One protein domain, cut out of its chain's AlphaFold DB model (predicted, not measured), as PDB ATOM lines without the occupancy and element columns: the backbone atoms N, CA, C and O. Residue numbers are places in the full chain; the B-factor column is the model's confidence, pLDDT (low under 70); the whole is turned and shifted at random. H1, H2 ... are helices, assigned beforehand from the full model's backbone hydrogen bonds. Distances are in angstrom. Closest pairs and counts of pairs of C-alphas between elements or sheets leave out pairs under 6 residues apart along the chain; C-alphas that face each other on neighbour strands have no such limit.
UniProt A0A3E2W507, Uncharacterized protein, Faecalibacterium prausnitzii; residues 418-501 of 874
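AT A GLANCE: This is residues 418 to 501 of the 874 residues of an uncharacterized protein of Faecalibacterium prausnitzii (UniProt A0A3E2W507). Short H6 sits in the middle, folded back beside long H5 as a hairpin, with long H3 crossing it and H1 packed on both H3 and H6. H2 lies at one far end, Tyr 474 of H5 at the other. The 84 printed residues hold six named helices, H1 to H6 in order, all helix, compact (radius of gyration of the C-alphas 13.6 A), spanning 45 by 25 by 20 A.

HOW THE PARTS SIT: Start at H1, residues 418 to 424; it touches H3, residues 439 to 456, with 444 to 451 alone, C-alphas Val 419 and Tyr 448 closest at 5.4 A, about perpendicular at 89 degrees. H2, residues 432 to 437, only just touches H3, only at the corner, with 3 pairs of C-alphas within 8 A. The hub H6, residues 492 to 499, touches H5, residues 473 to 488, closest at C-alphas Phe 483 and Ala 495, 5.3 A, a hairpin at a shallow tilt of 17 degrees, opposite ways. H4, residues 465 to 468, touches residues 476 to 480 of H5 alone, and is too short for O i to N i+4 pairs; elsewhere every such pair is within hydrogen-bond range.

IN THESE COORDINATES: Find C-alpha 418 at (70.013, 11.954, -138.882), where H1 begins; H3 is 25.8 A long and H5 22.7 A, and H6 ends at C-alpha 499 at (63.231, 7.801, -148.510).

THE WHOLE: C-alphas Lys 437 and Tyr 474 are farthest apart, 44.8 A; the printed part has no cut, no link is long, and no printed residue is under 70 in pLDDT.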
ATOM      1  N   LEU A 418      69.523  10.571-138.859       93.44
ATOM      2  CA  LEU A 418      70.013  11.954-138.882       93.44
ATOM      3  C   LEU A 418      69.328  12.784-139.975       93.44
ATOM      4  O   LEU A 418      68.964  13.930-139.722       93.44
ATOM      5  N   VAL A 419      69.115  12.205-141.160       95.94
ATOM      6  CA  VAL A 419      68.373  12.842-142.259       95.94
ATOM      7  C   VAL A 419      66.905  13.051-141.877       95.94
ATOM      8  O   VAL A 419      66.377  14.148-142.040       95.94
ATOM      9  N   GLU A 420      66.263  12.044-141.283       96.19
ATOM     10  CA  GLU A 420      64.895  12.160-140.764       96.19
ATOM     11  C   GLU A 420      64.782  13.224-139.653       96.19
ATOM     12  O   GLU A 420      63.844  14.025-139.629       96.19
ATOM     13  N   TRP A 421      65.766  13.284-138.748       93.69
ATOM     14  CA  TRP A 421      65.857  14.339-137.739       93.69
ATOM     15  C   TRP A 421      66.028  15.730-138.372       93.69
ATOM     16  O   TRP A 421      65.436  16.701-137.904       93.69
ATOM     17  N   ALA A 422      66.798  15.838-139.458       93.75
ATOM     18  CA  ALA A 422      67.020  17.090-140.174       93.75
ATOM     19  C   ALA A 422      65.730  17.660-140.787       93.75
ATOM     20  O   ALA A 422      65.522  18.872-140.731       93.75
ATOM     21  N   VAL A 423      64.853  16.801-141.323       94.31
ATOM     22  CA  VAL A 423      63.509  17.200-141.776       94.31
ATOM     23  C   VAL A 423      62.701  17.742-140.593       94.31
ATOM     24  O   VAL A 423      62.188  18.858-140.652       94.31
ATOM     25  N   LYS A 424      62.656  16.999-139.478       89.56
ATOM     26  CA  LYS A 424      61.890  17.362-138.271       89.56
ATOM     27  C   LYS A 424      62.366  18.661-137.593       89.56
ATOM     28  O   LYS A 424      61.528  19.434-137.143       89.56
ATOM     29  N   ASP A 425      63.671  18.951-137.574       88.62
ATOM     30  CA  ASP A 425      64.230  20.219-137.052       88.62
ATOM     31  C   ASP A 425      64.193  21.375-138.083       88.62
ATOM     32  O   ASP A 425      64.696  22.469-137.815       88.62
ATOM     33  N   GLY A 426      63.621  21.162-139.278       91.25
ATOM     34  CA  GLY A 426      63.495  22.188-140.319       91.25
ATOM     35  C   GLY A 426      64.834  22.624-140.924       91.25
ATOM     36  O   GLY A 426      65.025  23.801-141.249       91.25
ATOM     37  N   ALA A 427      65.789  21.701-141.072       90.81
ATOM     38  CA  ALA A 427      67.167  22.003-141.463       90.81
ATOM     39  C   ALA A 427      67.305  22.692-142.826       90.81
ATOM     40  O   ALA A 427      68.218  23.505-143.013       90.81
ATOM     41  N   GLY A 428      66.375  22.450-143.757       88.00
ATOM     42  CA  GLY A 428      66.288  23.178-145.025       88.00
ATOM     43  C   GLY A 428      66.136  24.699-144.857       88.00
ATOM     44  O   GLY A 428      66.582  25.456-145.720       88.00
ATOM     45  N   GLN A 429      65.589  25.155-143.723       91.44
ATOM     46  CA  GLN A 429      65.210  26.548-143.457       91.44
ATOM     47  C   GLN A 429      66.129  27.278-142.454       91.44
ATOM     48  O   GLN A 429      65.878  28.441-142.131       91.44
ATOM     49  N   TYR A 430      67.205  26.652-141.950       93.19
ATOM     50  CA  TYR A 430      68.097  27.309-140.980       93.19
ATOM     51  C   TYR A 430      68.668  28.640-141.503       93.19
ATOM     52  O   TYR A 430      69.250  28.716-142.589       93.19
ATOM     53  N   SER A 431      68.595  29.681-140.669       92.12
ATOM     54  CA  SER A 431      69.183  30.991-140.968       92.12
ATOM     55  C   SER A 431      70.714  30.947-141.034       92.12
ATOM     56  O   SER A 431      71.375  30.169-140.339       92.12
ATOM     57  N   LYS A 432      71.307  31.858-141.818       91.38
ATOM     58  CA  LYS A 432      72.772  32.014-141.916       91.38
ATOM     59  C   LYS A 432      73.402  32.305-140.549       91.38
ATOM     60  O   LYS A 432      74.535  31.911-140.291       91.38
ATOM     61  N   GLU A 433      72.669  32.967-139.665       90.94
ATOM     62  CA  GLU A 433      73.088  33.341-138.317       90.94
ATOM     63  C   GLU A 433      73.103  32.131-137.377       90.94
ATOM     64  O   GLU A 433      74.040  32.004-136.587       90.94
ATOM     65  N   ALA A 434      72.131  31.219-137.496       87.56
ATOM     66  CA  ALA A 434      72.152  29.935-136.797       87.56
ATOM     67  C   ALA A 434      73.337  29.082-137.274       87.56
ATOM     68  O   ALA A 434      74.156  28.666-136.461       87.56
ATOM     69  N   LEU A 435      73.506  28.935-138.593       90.12
ATOM     70  CA  LEU A 435      74.610  28.188-139.212       90.12
ATOM     71  C   LEU A 435      76.001  28.740-138.840       90.12
ATOM     72  O   LEU A 435      76.954  27.979-138.695       90.12
ATOM     73  N   LYS A 436      76.156  30.058-138.663       90.31
ATOM     74  CA  LYS A 436      77.417  30.660-138.182       90.31
ATOM     75  C   LYS A 436      77.719  30.297-136.726       90.31
ATOM     76  O   LYS A 436      78.878  30.058-136.398       90.31
ATOM     77  N   LYS A 437      76.699  30.294-135.860       89.94
ATOM     78  CA  LYS A 437      76.840  30.052-134.413       89.94
ATOM     79  C   LYS A 437      76.947  28.569-134.062       89.94
ATOM     80  O   LYS A 437      77.632  28.230-133.103       89.94
ATOM     81  N   ASP A 438      76.288  27.712-134.830       86.06
ATOM     82  CA  ASP A 438      76.141  26.290-134.550       86.06
ATOM     83  C   ASP A 438      76.755  25.451-135.682       86.06
ATOM     84  O   ASP A 438      76.253  25.391-136.807       86.06
ATOM     85  N   THR A 439      77.882  24.807-135.374       86.06
ATOM     86  CA  THR A 439      78.584  23.906-136.297       86.06
ATOM     87  C   THR A 439      77.794  22.631-136.584       86.06
ATOM     88  O   THR A 439      77.870  22.127-137.702       86.06
ATOM     89  N   PHE A 440      77.013  22.133-135.628       84.19
ATOM     90  CA  PHE A 440      76.228  20.915-135.792       84.19
ATOM     91  C   PHE A 440      75.054  21.153-136.748       84.19
ATOM     92  O   PHE A 440      74.881  20.389-137.696       84.19
ATOM     93  N   LYS A 441      74.357  22.294-136.635       89.31
ATOM     94  CA  LYS A 441      73.340  22.701-137.626       89.31
ATOM     95  C   LYS A 441      73.901  22.871-139.048       89.31
ATOM     96  O   LYS A 441      73.171  22.632-140.008       89.31
ATOM     97  N   ARG A 442      75.190  23.217-139.223       89.75
ATOM     98  CA  ARG A 442      75.830  23.186-140.560       89.75
ATOM     99  C   ARG A 442      75.954  21.771-141.113       89.75
ATOM    100  O   ARG A 442      75.661  21.578-142.288       89.75
ATOM    101  N   VAL A 443      76.374  20.814-140.284       88.31
ATOM    102  CA  VAL A 443      76.485  19.401-140.682       88.31
ATOM    103  C   VAL A 443      75.105  18.859-141.048       88.31
ATOM    104  O   VAL A 443      74.928  18.428-142.180       88.31
ATOM    105  N   ILE A 444      74.109  19.010-140.166       90.44
ATOM    106  CA  ILE A 444      72.722  18.569-140.404       90.44
ATOM    107  C   ILE A 444      72.176  19.123-141.729       90.44
ATOM    108  O   ILE A 444      71.688  18.358-142.558       90.44
ATOM    109  N   GLN A 445      72.280  20.440-141.966       94.00
ATOM    110  CA  GLN A 445      71.786  21.030-143.215       94.00
ATOM    111  C   GLN A 445      72.552  20.516-144.444       94.00
ATOM    112  O   GLN A 445      71.948  20.368-145.504       94.00
ATOM    113  N   SER A 446      73.860  20.266-144.326       92.75
ATOM    114  CA  SER A 446      74.653  19.711-145.426       92.75
ATOM    115  C   SER A 446      74.214  18.288-145.759       92.75
ATOM    116  O   SER A 446      73.931  18.014-146.920       92.75
ATOM    117  N   THR A 447      74.095  17.414-144.755       93.44
ATOM    118  CA  THR A 447      73.652  16.021-144.926       93.44
ATOM    119  C   THR A 447      72.252  15.958-145.537       93.44
ATOM    120  O   THR A 447      72.063  15.281-146.543       93.44
ATOM    121  N   TYR A 448      71.297  16.736-145.012       96.25
ATOM    122  CA  TYR A 448      69.945  16.836-145.578       96.25
ATOM    123  C   TYR A 448      69.952  17.285-147.047       96.25
ATOM    124  O   TYR A 448      69.251  16.694-147.862       96.25
ATOM    125  N   LYS A 449      70.746  18.306-147.406       95.81
ATOM    126  CA  LYS A 449      70.809  18.803-148.792       95.81
ATOM    127  C   LYS A 449      71.378  17.754-149.738       95.81
ATOM    128  O   LYS A 449      70.735  17.464-150.738       95.81
ATOM    129  N   THR A 450      72.513  17.146-149.396       95.69
ATOM    130  CA  THR A 450      73.113  16.079-150.209       95.69
ATOM    131  C   THR A 450      72.147  14.906-150.385       95.69
ATOM    132  O   THR A 450      71.931  14.459-151.506       95.69
ATOM    133  N   PHE A 451      71.507  14.448-149.304       96.88
ATOM    134  CA  PHE A 451      70.533  13.357-149.370       96.88
ATOM    135  C   PHE A 451      69.335  13.710-150.262       96.88
ATOM    136  O   PHE A 451      68.944  12.923-151.121       96.88
ATOM    137  N   ARG A 452      68.782  14.920-150.103       96.75
ATOM    138  CA  ARG A 452      67.687  15.427-150.936       96.75
ATOM    139  C   ARG A 452      68.065  15.469-152.414       96.75
ATOM    140  O   ARG A 452      67.258  15.069-153.245       96.75
ATOM    141  N   GLU A 453      69.247  15.975-152.752       96.50
ATOM    142  CA  GLU A 453      69.713  16.038-154.142       96.50
ATOM    143  C   GLU A 453      69.860  14.628-154.736       96.50
ATOM    144  O   GLU A 453      69.387  14.395-155.847       96.50
ATOM    145  N   ASN A 454      70.391  13.667-153.970       95.81
ATOM    146  CA  ASN A 454      70.488  12.266-154.387       95.81
ATOM    147  C   ASN A 454      69.121  11.655-154.725       95.81
ATOM    148  O   ASN A 454      68.972  11.106-155.813       95.81
ATOM    149  N   VAL A 455      68.112  11.806-153.858       95.44
ATOM    150  CA  VAL A 455      66.789  11.194-154.096       95.44
ATOM    151  C   VAL A 455      65.885  11.992-155.046       95.44
ATOM    152  O   VAL A 455      65.017  11.399-155.668       95.44
ATOM    153  N   THR A 456      66.047  13.317-155.182       94.50
ATOM    154  CA  THR A 456      65.120  14.157-155.988       94.50
ATOM    155  C   THR A 456      65.689  14.709-157.296       94.50
ATOM    156  O   THR A 456      64.910  15.104-158.159       94.50
ATOM    157  N   ILE A 457      67.017  14.779-157.456       94.12
ATOM    158  CA  ILE A 457      67.668  15.363-158.646       94.12
ATOM    159  C   ILE A 457      68.494  14.320-159.394       94.12
ATOM    160  O   ILE A 457      68.424  14.258-160.620       94.12
ATOM    161  N   TYR A 458      69.287  13.525-158.674       93.38
ATOM    162  CA  TYR A 458      70.148  12.510-159.283       93.38
ATOM    163  C   TYR A 458      69.448  11.152-159.478       93.38
ATOM    164  O   TYR A 458      69.974  10.336-160.226       93.38
ATOM    165  N   ASP A 459      68.284  10.935-158.842       89.12
ATOM    166  CA  ASP A 459      67.539   9.656-158.799       89.12
ATOM    167  C   ASP A 459      68.456   8.469-158.436       89.12
ATOM    168  O   ASP A 459      68.406   7.390-159.028       89.12
ATOM    169  N   ASP A 460      69.363   8.693-157.475       92.62
ATOM    170  CA  ASP A 460      70.283   7.662-156.999       92.62
ATOM    171  C   ASP A 460      69.519   6.687-156.103       92.62
ATOM    172  O   ASP A 460      69.242   6.941-154.924       92.62
ATOM    173  N   ASP A 461      69.177   5.547-156.694       93.00
ATOM    174  CA  ASP A 461      68.431   4.474-156.052       93.00
ATOM    175  C   ASP A 461      69.108   3.963-154.767       93.00
ATOM    176  O   ASP A 461      68.418   3.563-153.828       93.00
ATOM    177  N   ASN A 462      70.435   4.102-154.629       94.06
ATOM    178  CA  ASN A 462      71.145   3.758-153.391       94.06
ATOM    179  C   ASN A 462      70.757   4.635-152.191       94.06
ATOM    180  O   ASN A 462      71.043   4.252-151.060       94.06
ATOM    181  N   PHE A 463      70.121   5.790-152.409       95.19
ATOM    182  CA  PHE A 463      69.574   6.658-151.359       95.19
ATOM    183  C   PHE A 463      68.051   6.499-151.192       95.19
ATOM    184  O   PHE A 463      67.471   7.058-150.263       95.19
ATOM    185  N   CYS A 464      67.393   5.697-152.034       95.81
ATOM    186  CA  CYS A 464      65.955   5.428-151.971       95.81
ATOM    187  C   CYS A 464      65.640   4.276-150.996       95.81
ATOM    188  O   CYS A 464      65.101   3.232-151.375       95.81
ATOM    189  N   PHE A 465      66.010   4.438-149.718       97.50
ATOM    190  CA  PHE A 465      66.042   3.340-148.741       97.50
ATOM    191  C   PHE A 465      64.701   2.614-148.561       97.50
ATOM    192  O   PHE A 465      64.694   1.420-148.255       97.50
ATOM    193  N   ALA A 466      63.564   3.283-148.790       96.81
ATOM    194  CA  ALA A 466      62.245   2.668-148.644       96.81
ATOM    195  C   ALA A 466      62.014   1.489-149.604       96.81
ATOM    196  O   ALA A 466      61.350   0.518-149.230       96.81
ATOM    197  N   ARG A 467      62.622   1.524-150.798       95.00
ATOM    198  CA  ARG A 467      62.601   0.418-151.772       95.00
ATOM    199  C   ARG A 467      63.245  -0.850-151.180       95.00
ATOM    200  O   ARG A 467      62.791  -1.972-151.427       95.00
ATOM    201  N   TYR A 468      64.229  -0.663-150.298       94.56
ATOM    202  CA  TYR A 468      65.076  -1.701-149.709       94.56
ATOM    203  C   TYR A 468      64.622  -2.232-148.339       94.56
ATOM    204  O   TYR A 468      65.007  -3.348-147.987       94.56
ATOM    205  N   CYS A 469      63.792  -1.511-147.579       94.94
ATOM    206  CA  CYS A 469      63.284  -1.968-146.274       94.94
ATOM    207  C   CYS A 469      62.424  -3.249-146.357       94.94
ATOM    208  O   CYS A 469      61.683  -3.437-147.323       94.94
ATOM    209  N   ASP A 470      62.441  -4.089-145.317       93.12
ATOM    210  CA  ASP A 470      61.601  -5.300-145.222       93.12
ATOM    211  C   ASP A 470      60.202  -5.025-144.639       93.12
ATOM    212  O   ASP A 470      59.816  -5.428-143.530       93.12
ATOM    213  N   ILE A 471      59.431  -4.308-145.459       92.94
ATOM    214  CA  ILE A 471      57.978  -4.123-145.367       92.94
ATOM    215  C   ILE A 471      57.282  -4.837-146.545       92.94
ATOM    216  O   ILE A 471      57.917  -4.992-147.593       92.94
ATOM    217  N   PRO A 472      55.999  -5.236-146.410       91.12
ATOM    218  CA  PRO A 472      55.242  -5.883-147.485       91.12
ATOM    219  C   PRO A 472      55.246  -5.080-148.788       91.12
ATOM    220  O   PRO A 472      55.253  -3.847-148.770       91.12
ATOM    221  N   GLU A 473      55.178  -5.763-149.928       91.12
ATOM    222  CA  GLU A 473      55.336  -5.136-151.247       91.12
ATOM    223  C   GLU A 473      54.289  -4.037-151.503       91.12
ATOM    224  O   GLU A 473      54.617  -2.973-152.030       91.12
ATOM    225  N   TYR A 474      53.047  -4.229-151.050       90.44
ATOM    226  CA  TYR A 474      52.004  -3.207-151.183       90.44
ATOM    227  C   TYR A 474      52.323  -1.920-150.399       90.44
ATOM    228  O   TYR A 474      52.004  -0.830-150.863       90.44
ATOM    229  N   ARG A 475      53.017  -2.020-149.253       93.19
ATOM    230  CA  ARG A 475      53.472  -0.851-148.479       93.19
ATOM    231  C   ARG A 475      54.577  -0.092-149.207       93.19
ATOM    232  O   ARG A 475      54.606   1.133-149.153       93.19
ATOM    233  N   LYS A 476      55.461  -0.801-149.919       94.25
ATOM    234  CA  LYS A 476      56.472  -0.167-150.780       94.25
ATOM    235  C   LYS A 476      55.813   0.626-151.900       94.25
ATOM    236  O   LYS A 476      56.224   1.746-152.164       94.25
ATOM    237  N   GLN A 477      54.764   0.075-152.510       93.50
ATOM    238  CA  GLN A 477      54.001   0.746-153.566       93.50
ATOM    239  C   GLN A 477      53.252   1.984-153.046       93.50
ATOM    240  O   GLN A 477      53.275   3.015-153.714       93.50
ATOM    241  N   GLU A 478      52.661   1.921-151.845       95.06
ATOM    242  CA  GLU A 478      52.068   3.084-151.159       95.06
ATOM    243  C   GLU A 478      53.109   4.207-150.948       95.06
ATOM    244  O   GLU A 478      52.875   5.349-151.346       95.06
ATOM    245  N   VAL A 479      54.283   3.880-150.390       97.12
ATOM    246  CA  VAL A 479      55.366   4.849-150.117       97.12
ATOM    247  C   VAL A 479      55.986   5.407-151.403       97.12
ATOM    248  O   VAL A 479      56.252   6.601-151.485       97.12
ATOM    249  N   GLU A 480      56.196   4.573-152.422       96.56
ATOM    250  CA  GLU A 480      56.768   4.973-153.715       96.56
ATOM    251  C   GLU A 480      55.811   5.873-154.517       96.56
ATOM    252  O   GLU A 480      56.258   6.806-155.187       96.56
ATOM    253  N   ALA A 481      54.497   5.631-154.437       97.38
ATOM    254  CA  ALA A 481      53.489   6.504-155.036       97.38
ATOM    255  C   ALA A 481      53.449   7.875-154.340       97.38
ATOM    256  O   ALA A 481      53.451   8.906-155.014       97.38
ATOM    257  N   GLU A 482      53.481   7.900-153.004       97.94
ATOM    258  CA  GLU A 482      53.536   9.156-152.248       97.94
ATOM    259  C   GLU A 482      54.851   9.919-152.486       97.94
ATOM    260  O   GLU A 482      54.855  11.144-152.589       97.94
ATOM    261  N   PHE A 483      55.969   9.205-152.637       98.06
ATOM    262  CA  PHE A 483      57.273   9.795-152.930       98.06
ATOM    263  C   PHE A 483      57.285  10.499-154.289       98.06
ATOM    264  O   PHE A 483      57.740  11.638-154.379       98.06
ATOM    265  N   LYS A 484      56.730   9.862-155.326       97.38
ATOM    266  CA  LYS A 484      56.591  10.469-156.658       97.38
ATOM    267  C   LYS A 484      55.740  11.735-156.614       97.38
ATOM    268  O   LYS A 484      56.183  12.763-157.115       97.38
ATOM    269  N   GLN A 485      54.600  11.691-155.923       97.94
ATOM    270  CA  GLN A 485      53.752  12.866-155.715       97.94
ATOM    271  C   GLN A 485      54.512  14.002-155.002       97.94
ATOM    272  O   GLN A 485      54.485  15.139-155.459       97.94
ATOM    273  N   ALA A 486      55.267  13.698-153.940       97.38
ATOM    274  CA  ALA A 486      56.072  14.693-153.226       97.38
ATOM    275  C   ALA A 486      57.169  15.332-154.103       97.38
ATOM    276  O   ALA A 486      57.443  16.526-153.974       97.38
ATOM    277  N   VAL A 487      57.786  14.565-155.010       96.62
ATOM    278  CA  VAL A 487      58.760  15.090-155.984       96.62
ATOM    279  C   VAL A 487      58.077  15.981-157.029       96.62
ATOM    280  O   VAL A 487      58.594  17.062-157.317       96.62
ATOM    281  N   GLU A 488      56.912  15.582-157.547       96.62
ATOM    282  CA  GLU A 488      56.111  16.376-158.494       96.62
ATOM    283  C   GLU A 488      55.625  17.704-157.886       96.62
ATOM    284  O   GLU A 488      55.717  18.750-158.533       96.62
ATOM    285  N   ASP A 489      55.195  17.690-156.620       97.25
ATOM    286  CA  ASP A 489      54.769  18.880-155.868       97.25
ATOM    287  C   ASP A 489      55.949  19.757-155.389       97.25
ATOM    288  O   ASP A 489      55.753  20.868-154.887       97.25
ATOM    289  N   GLY A 490      57.191  19.281-155.538       95.12
ATOM    290  CA  GLY A 490      58.404  19.964-155.079       95.12
ATOM    291  C   GLY A 490      58.627  19.930-153.559       95.12
ATOM    292  O   GLY A 490      59.520  20.627-153.055       95.12
ATOM    293  N   ASP A 491      57.861  19.116-152.825       96.12
ATOM    294  CA  ASP A 491      57.998  18.898-151.384       96.12
ATOM    295  C   ASP A 491      59.188  17.978-151.077       96.12
ATOM    296  O   ASP A 491      59.082  16.778-150.804       96.12
ATOM    297  N   GLY A 492      60.373  18.585-151.105       94.88
ATOM    298  CA  GLY A 492      61.614  17.903-150.760       94.88
ATOM    299  C   GLY A 492      61.697  17.435-149.304       94.88
ATOM    300  O   GLY A 492      62.488  16.539-149.033       94.88
ATOM    301  N   ASP A 493      60.914  17.996-148.378       96.12
ATOM    302  CA  ASP A 493      60.902  17.541-146.984       96.12
ATOM    303  C   ASP A 493      60.102  16.235-146.866       96.12
ATOM    304  O   ASP A 493      60.585  15.269-146.264       96.12
ATOM    305  N   ARG A 494      58.939  16.143-147.532       97.00
ATOM    306  CA  ARG A 494      58.171  14.892-147.633       97.00
ATOM    307  C   ARG A 494      58.927  13.820-148.417       97.00
ATOM    308  O   ARG A 494      58.995  12.684-147.951       97.00
ATOM    309  N   ALA A 495      59.554  14.172-149.541       96.81
ATOM    310  CA  ALA A 495      60.342  13.237-150.346       96.81
ATOM    311  C   ALA A 495      61.516  12.624-149.552       96.81
ATOM    312  O   ALA A 495      61.715  11.408-149.571       96.81
ATOM    313  N   VAL A 496      62.251  13.447-148.791       97.12
ATOM    314  CA  VAL A 496      63.347  12.983-147.923       97.12
ATOM    315  C   VAL A 496      62.832  12.116-146.774       97.12
ATOM    316  O   VAL A 496      63.416  11.069-146.512       97.12
ATOM    317  N   HIS A 497      61.736  12.498-146.111       97.00
ATOM    318  CA  HIS A 497      61.130  11.689-145.047       97.00
ATOM    319  C   HIS A 497      60.699  10.294-145.533       97.00
ATOM    320  O   HIS A 497      60.871   9.302-144.826       97.00
ATOM    321  N   LEU A 498      60.153  10.202-146.750       97.25
ATOM    322  CA  LEU A 498      59.734   8.927-147.331       97.25
ATOM    323  C   LEU A 498      60.935   8.021-147.634       97.25
ATOM    324  O   LEU A 498      60.884   6.837-147.312       97.25
ATOM    325  N   GLN A 499      62.031   8.574-148.164       97.38
ATOM    326  CA  GLN A 499      63.231   7.801-148.510       97.38
ATOM    327  C   GLN A 499      64.266   7.663-147.380       97.38
ATOM    328  O   GLN A 499      65.217   6.903-147.527       97.38
ATOM    329  N   SER A 500      64.076   8.301-146.217       96.62
ATOM    330  CA  SER A 500      64.971   8.166-145.049       96.62
ATOM    331  C   SER A 500      64.976   6.760-144.424       96.62
ATOM    332  O   SER A 500      65.774   6.483-143.524       96.62
ATOM    333  N   GLY A 501      64.054   5.885-144.848       96.75
ATOM    334  CA  GLY A 501      63.815   4.547-144.299       96.75
ATOM    335  C   GLY A 501      63.099   4.544-142.942       96.75
ATOM    336  O   GLY A 501      62.512   3.533-142.553       96.75
TER     337      GLY A 501